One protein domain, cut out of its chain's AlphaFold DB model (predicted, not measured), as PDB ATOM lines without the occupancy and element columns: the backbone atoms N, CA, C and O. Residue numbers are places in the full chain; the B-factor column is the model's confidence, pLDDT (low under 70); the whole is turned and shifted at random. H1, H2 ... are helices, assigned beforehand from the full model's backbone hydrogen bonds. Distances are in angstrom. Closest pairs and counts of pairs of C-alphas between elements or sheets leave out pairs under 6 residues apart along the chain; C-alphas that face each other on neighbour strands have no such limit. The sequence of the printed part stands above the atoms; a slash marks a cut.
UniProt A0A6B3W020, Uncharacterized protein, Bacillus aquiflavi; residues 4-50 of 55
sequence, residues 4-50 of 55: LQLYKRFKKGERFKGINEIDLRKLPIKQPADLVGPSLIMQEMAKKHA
ATOM      1  N   LEU A   4      24.476 -10.524 -28.149       76.69
ATOM      2  CA  LEU A   4      24.613 -10.442 -26.696       76.69
ATOM      3  C   LEU A   4      23.318 -10.836 -25.964       76.69
ATOM      4  O   LEU A   4      23.369 -11.466 -24.910       76.69
ATOM      5  N   GLN A   5      22.152 -10.483 -26.512       79.81
ATOM      6  CA  GLN A   5      20.864 -10.863 -25.926       79.81
ATOM      7  C   GLN A   5      20.575 -12.351 -26.129       79.81
ATOM      8  O   GLN A   5      20.139 -13.005 -25.187       79.81
ATOM      9  N   LEU A   6      20.875 -12.898 -27.312       79.50
ATOM     10  CA  LEU A   6      20.772 -14.338 -27.580       79.50
ATOM     11  C   LEU A   6      21.644 -15.147 -26.614       79.50
ATOM     12  O   LEU A   6      21.159 -16.087 -25.987       79.50
ATOM     13  N   TYR A   7      22.891 -14.720 -26.410       79.44
ATOM     14  CA  TYR A   7      23.817 -15.363 -25.480       79.44
ATOM     15  C   TYR A   7      23.326 -15.317 -24.026       79.44
ATOM     16  O   TYR A   7      23.387 -16.320 -23.314       79.44
ATOM     17  N   LYS A   8      22.784 -14.175 -23.578       86.44
ATOM     18  CA  LYS A   8      22.200 -14.044 -22.232       86.44
ATOM     19  C   LYS A   8      21.009 -14.985 -22.025       86.44
ATOM     20  O   LYS A   8      20.903 -15.574 -20.955       86.44
ATOM     21  N   ARG A   9      20.136 -15.138 -23.026       83.88
ATOM     22  CA  ARG A   9      18.982 -16.058 -22.974       83.88
ATOM     23  C   ARG A   9      19.431 -17.517 -22.950       83.88
ATOM     24  O   ARG A   9      18.993 -18.267 -22.083       83.88
ATOM     25  N   PHE A  10      20.399 -17.877 -23.796       82.06
ATOM     26  CA  PHE A  10      21.021 -19.203 -23.773       82.06
ATOM     27  C   PHE A  10      21.621 -19.534 -22.397       82.06
ATOM     28  O   PHE A  10      21.333 -20.591 -21.843       82.06
ATOM     29  N   LYS A  11      22.380 -18.608 -21.786       85.56
ATOM     30  CA  LYS A  11      22.933 -18.796 -20.431       85.56
ATOM     31  C   LYS A  11      21.871 -18.990 -19.347       85.56
ATOM     32  O   LYS A  11      22.155 -19.642 -18.350       85.56
ATOM     33  N   LYS A  12      20.673 -18.430 -19.523       90.44
ATOM     34  CA  LYS A  12      19.534 -18.625 -18.611       90.44
ATOM     35  C   LYS A  12      18.813 -19.963 -18.819       90.44
ATOM     36  O   LYS A  12      17.869 -20.247 -18.093       90.44
ATOM     37  N   GLY A  13      19.236 -20.771 -19.794       86.25
ATOM     38  CA  GLY A  13      18.591 -22.039 -20.135       86.25
ATOM     39  C   GLY A  13      17.331 -21.883 -20.987       86.25
ATOM     40  O   GLY A  13      16.607 -22.859 -21.183       86.25
ATOM     41  N   GLU A  14      17.057 -20.682 -21.514       84.19
ATOM     42  CA  GLU A  14      15.947 -20.486 -22.444       84.19
ATOM     43  C   GLU A  14      16.222 -21.254 -23.744       84.19
ATOM     44  O   GLU A  14      17.268 -21.088 -24.379       84.19
ATOM     45  N   ARG A  15      15.269 -22.102 -24.142       76.25
ATOM     46  CA  ARG A  15      15.302 -22.831 -25.412       76.25
ATOM     47  C   ARG A  15      14.497 -22.066 -26.453       76.25
ATOM     48  O   ARG A  15      13.340 -21.735 -26.212       76.25
ATOM     49  N   PHE A  16      15.105 -21.824 -27.607       75.81
ATOM     50  CA  PHE A  16      14.415 -21.247 -28.758       75.81
ATOM     51  C   PHE A  16      13.597 -22.343 -29.444       75.81
ATOM     52  O   PHE A  16      14.129 -23.430 -29.689       75.81
ATOM     53  N   LYS A  17      12.315 -22.092 -29.741       74.06
ATOM     54  CA  LYS A  17      11.459 -23.099 -30.406       74.06
ATOM     55  C   LYS A  17      11.739 -23.204 -31.905       74.06
ATOM     56  O   LYS A  17      11.416 -24.219 -32.514       74.06
ATOM     57  N   GLY A  18      12.353 -22.178 -32.493       70.00
ATOM     58  CA  GLY A  18      12.709 -22.148 -33.906       70.00
ATOM     59  C   GLY A  18      13.690 -21.031 -34.249       70.00
ATOM     60  O   GLY A  18      13.841 -20.058 -33.511       70.00
ATOM     61  N   ILE A  19      14.351 -21.166 -35.401       71.94
ATOM     62  CA  ILE A  19      15.336 -20.196 -35.916       71.94
ATOM     63  C   ILE A  19      14.703 -18.819 -36.165       71.94
ATOM     64  O   ILE A  19      15.361 -17.799 -36.039       71.94
ATOM     65  N   ASN A  20      13.410 -18.777 -36.459       73.00
ATOM     66  CA  ASN A  20      12.591 -17.583 -36.650       73.00
ATOM     67  C   ASN A  20      12.464 -16.697 -35.392       73.00
ATOM     68  O   ASN A  20      12.118 -15.524 -35.513       73.00
ATOM     69  N   GLU A  21      12.793 -17.207 -34.201       75.38
ATOM     70  CA  GLU A  21      12.932 -16.391 -32.981       75.38
ATOM     71  C   GLU A  21      14.281 -15.646 -32.919       75.38
ATOM     72  O   GLU A  21      14.484 -14.753 -32.090       75.38
ATOM     73  N   ILE A  22      15.212 -16.011 -33.805       76.00
ATOM     74  CA  ILE A  22      16.535 -15.424 -33.954       76.00
ATOM     75  C   ILE A  22      16.499 -14.492 -35.164       76.00
ATOM     76  O   ILE A  22      16.335 -14.899 -36.309       76.00
ATOM     77  N   ASP A  23      16.682 -13.201 -34.908       73.50
ATOM     78  CA  ASP A  23      16.772 -12.191 -35.959       73.50
ATOM     79  C   ASP A  23      18.152 -12.260 -36.633       73.50
ATOM     80  O   ASP A  23      19.060 -11.500 -36.288       73.50
ATOM     81  N   LEU A  24      18.315 -13.206 -37.567       70.88
ATOM     82  CA  LEU A  24      19.572 -13.452 -38.289       70.88
ATOM     83  C   LEU A  24      20.084 -12.204 -39.025       70.88
ATOM     84  O   LEU A  24      21.291 -12.034 -39.156       70.88
ATOM     85  N   ARG A  25      19.190 -11.283 -39.423       71.19
ATOM     86  CA  ARG A  25      19.540 -10.005 -40.072       71.19
ATOM     87  C   ARG A  25      20.329  -9.060 -39.163       71.19
ATOM     88  O   ARG A  25      21.011  -8.166 -39.652       71.19
ATOM     89  N   LYS A  26      20.241  -9.242 -37.842       74.88
ATOM     90  CA  LYS A  26      21.016  -8.482 -36.843       74.88
ATOM     91  C   LYS A  26      22.269  -9.214 -36.376       74.88
ATOM     92  O   LYS A  26      22.950  -8.739 -35.464       74.88
ATOM     93  N   LEU A  27      22.559 -10.369 -36.966       73.50
ATOM     94  CA  LEU A  27      23.779 -11.115 -36.724       73.50
ATOM     95  C   LEU A  27      24.763 -10.829 -37.863       73.50
ATOM     96  O   LEU A  27      24.343 -10.731 -39.015       73.50
ATOM     97  N   PRO A  28      26.068 -10.705 -37.582       73.00
ATOM     98  CA  PRO A  28      27.084 -10.488 -38.608       73.00
ATOM     99  C   PRO A  28      27.393 -11.793 -39.371       73.00
ATOM    100  O   PRO A  28      28.548 -12.189 -39.478       73.00
ATOM    101  N   ILE A  29      26.361 -12.484 -39.861       74.94
ATOM    102  CA  ILE A  29      26.473 -13.735 -40.617       74.94
ATOM    103  C   ILE A  29      26.519 -13.367 -42.095       74.94
ATOM    104  O   ILE A  29      25.553 -12.833 -42.637       74.94
ATOM    105  N   LYS A  30      27.644 -13.645 -42.750       74.69
ATOM    106  CA  LYS A  30      27.816 -13.416 -44.189       74.69
ATOM    107  C   LYS A  30      27.605 -14.699 -44.983       74.69
ATOM    108  O   LYS A  30      27.186 -14.646 -46.133       74.69
ATOM    109  N   GLN A  31      27.883 -15.842 -44.364       74.88
ATOM    110  CA  GLN A  31      27.773 -17.156 -44.979       74.88
ATOM    111  C   GLN A  31      27.327 -18.218 -43.959       74.88
ATOM    112  O   GLN A  31      27.570 -18.078 -42.761       74.88
ATOM    113  N   PRO A  32      26.727 -19.327 -44.422       74.75
ATOM    114  CA  PRO A  32      26.289 -20.432 -43.566       74.75
ATOM    115  C   PRO A  32      27.386 -21.007 -42.663       74.75
ATOM    116  O   PRO A  32      27.092 -21.483 -41.573       74.75
ATOM    117  N   ALA A  33      28.647 -20.951 -43.097       79.00
ATOM    118  CA  ALA A  33      29.785 -21.400 -42.300       79.00
ATOM    119  C   ALA A  33      29.999 -20.562 -41.028       79.00
ATOM    120  O   ALA A  33      30.496 -21.096 -40.044       79.00
ATOM    121  N   ASP A  34      29.580 -19.292 -41.012       77.44
ATOM    122  CA  ASP A  34      29.744 -18.401 -39.853       77.44
ATOM    123  C   ASP A  34      28.797 -18.775 -38.696       77.44
ATOM    124  O   ASP A  34      29.003 -18.369 -37.554       77.44
ATOM    125  N   LEU A  35      27.743 -19.550 -38.985       76.56
ATOM    126  CA  LEU A  35      26.837 -20.119 -37.981       76.56
ATOM    127  C   LEU A  35      27.434 -21.335 -37.269       76.56
ATOM    128  O   LEU A  35      26.885 -21.811 -36.274       76.56
ATOM    129  N   VAL A  36      28.530 -21.859 -37.801       79.12
ATOM    130  CA  VAL A  36      29.189 -23.059 -37.316       79.12
ATOM    131  C   VAL A  36      30.434 -22.653 -36.535       79.12
ATOM    132  O   VAL A  36      31.121 -21.696 -36.879       79.12
ATOM    133  N   GLY A  37      30.742 -23.391 -35.466       71.38
ATOM    134  CA  GLY A  37      31.992 -23.211 -34.725       71.38
ATOM    135  C   GLY A  37      33.253 -23.430 -35.588       71.38
ATOM    136  O   GLY A  37      33.168 -23.760 -36.772       71.38
ATOM    137  N   PRO A  38      34.459 -23.318 -35.005       77.94
ATOM    138  CA  PRO A  38      35.736 -23.336 -35.739       77.94
ATOM    139  C   PRO A  38      36.103 -24.687 -36.393       77.94
ATOM    140  O   PRO A  38      37.203 -24.844 -36.914       77.94
ATOM    141  N   SER A  39      35.213 -25.680 -36.366       85.00
ATOM    142  CA  SER A  39      35.446 -26.986 -36.981       85.00
ATOM    143  C   SER A  39      35.401 -26.889 -38.506       85.00
ATOM    144  O   SER A  39      34.344 -26.650 -39.089       85.00
ATOM    145  N   LEU A  40      36.539 -27.152 -39.152       83.69
ATOM    146  CA  LEU A  40      36.674 -27.139 -40.613       83.69
ATOM    147  C   LEU A  40      35.695 -28.100 -41.300       83.69
ATOM    148  O   LEU A  40      35.051 -27.735 -42.278       83.69
ATOM    149  N   ILE A  41      35.520 -29.305 -40.748       84.88
ATOM    150  CA  ILE A  41      34.606 -30.315 -41.303       84.88
ATOM    151  C   ILE A  41      33.164 -29.798 -41.269       84.88
ATOM    152  O   ILE A  41      32.431 -29.914 -42.251       84.88
ATOM    153  N   MET A  42      32.749 -29.197 -40.152       81.50
ATOM    154  CA  MET A  42      31.390 -28.673 -40.032       81.50
ATOM    155  C   MET A  42      31.168 -27.439 -40.918       81.50
ATOM    156  O   MET A  42      30.077 -27.282 -41.463       81.50
ATOM    157  N   GLN A  43      32.185 -26.593 -41.105       84.38
ATOM    158  CA  GLN A  43      32.107 -25.457 -42.025       84.38
ATOM    159  C   GLN A  43      31.933 -25.913 -43.478       84.38
ATOM    160  O   GLN A  43      31.072 -25.385 -44.177       84.38
ATOM    161  N   GLU A  44      32.685 -26.924 -43.923       83.88
ATOM    162  CA  GLU A  44      32.550 -27.489 -45.274       83.88
ATOM    163  C   GLU A  44      31.185 -28.156 -45.491       83.88
ATOM    164  O   GLU A  44      30.541 -27.948 -46.522       83.88
ATOM    165  N   MET A  45      30.671 -28.879 -44.489       82.00
ATOM    166  CA  MET A  45      29.305 -29.410 -44.542       82.00
ATOM    167  C   MET A  45      28.263 -28.290 -44.641       82.00
ATOM    168  O   MET A  45      27.359 -28.365 -45.475       82.00
ATOM    169  N   ALA A  46      28.390 -27.228 -43.844       83.62
ATOM    170  CA  ALA A  46      27.461 -26.105 -43.900       83.62
ATOM    171  C   ALA A  46      27.501 -25.383 -45.250       83.62
ATOM    172  O   ALA A  46      26.440 -25.093 -45.796       83.62
ATOM    173  N   LYS A  47      28.684 -25.166 -45.838       81.62
ATOM    174  CA  LYS A  47      28.810 -24.613 -47.199       81.62
ATOM    175  C   LYS A  47      28.127 -25.500 -48.242       81.62
ATOM    176  O   LYS A  47      27.409 -24.990 -49.093       81.62
ATOM    177  N   LYS A  48      28.318 -26.822 -48.163       83.00
ATOM    178  CA  LYS A  48      27.771 -27.789 -49.130       83.00
ATOM    179  C   LYS A  48      26.249 -27.923 -49.055       83.00
ATOM    180  O   LYS A  48      25.595 -28.108 -50.079       83.00
ATOM    181  N   HIS A  49      25.684 -27.873 -47.849       78.19
ATOM    182  CA  HIS A  49      24.265 -28.162 -47.618       78.19
ATOM    183  C   HIS A  49      23.379 -26.921 -47.511       78.19
ATOM    184  O   HIS A  49      22.163 -27.026 -47.693       78.19
ATOM    185  N   ALA A  50      23.949 -25.746 -47.254       73.00
ATOM    186  CA  ALA A  50      23.189 -24.511 -47.241       73.00
ATOM    187  C   ALA A  50      22.867 -24.074 -48.674       73.00
ATOM    188  O   ALA A  50      23.593 -23.314 -49.304       73.00
TER     189      ALA A  50
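What this domain is: This is residues 4 to 50 of the 55 residues of an uncharacterized protein of Bacillus aquiflavi (UniProt A0A6B3W020). At one end of this elongated, loose model the longest helix, H3, has the short helix H2 packed on it, and at the other end stands H1, joined to that pair by a long looping stretch, residues 12 to 31. Residues 7 to 13, of which 7 to 11 belong to H1, stick out free. The printed part has 47 residues, with three named helices in the order H1, H2, H3 and no named strand. The class is all helix, though the named helices hold 22 of the 47 residues, under half. The radius of gyration of the C-alphas is 12.2 A, and the C-alphas span 31 by 20 by 19 A.

Where its parts are: Find C-alpha 40 at (36.674, -27.139, -40.613); from there H3, residues 40 to 49, runs 14.3 A to C-alpha 49 at (24.265, -28.162, -47.618). Look before it for H2, residues 32 to 35, which is 5.6 A long. Then go to C-alpha 4 at (24.613, -10.442, -26.696), where H1, residues 4 to 11, begins its 10.6 A.

How they stand to each other: Start at H3, which touches H2; their closest C-alphas, those of Gln 43 and Ala 33, are 4.7 A apart. Their centres are 8.4 A apart. H1 is apart from both H2 and H3. In the backbones of H1 and H3 every O i to N i+4 pair is within hydrogen-bond range; H2 is too short for such a pair, and its one O i to N i+3 pair is within range.

The domain as a whole: Look for the two C-alphas farthest apart at Lys 12 and Lys 48, 32.9 A. The link from H1 to H2, 20 residues, is long, and the link from H2 to H3, 4 residues, is tight. The printed part has no cut. Its mean pLDDT is 78.5, and no printed residue is under 70.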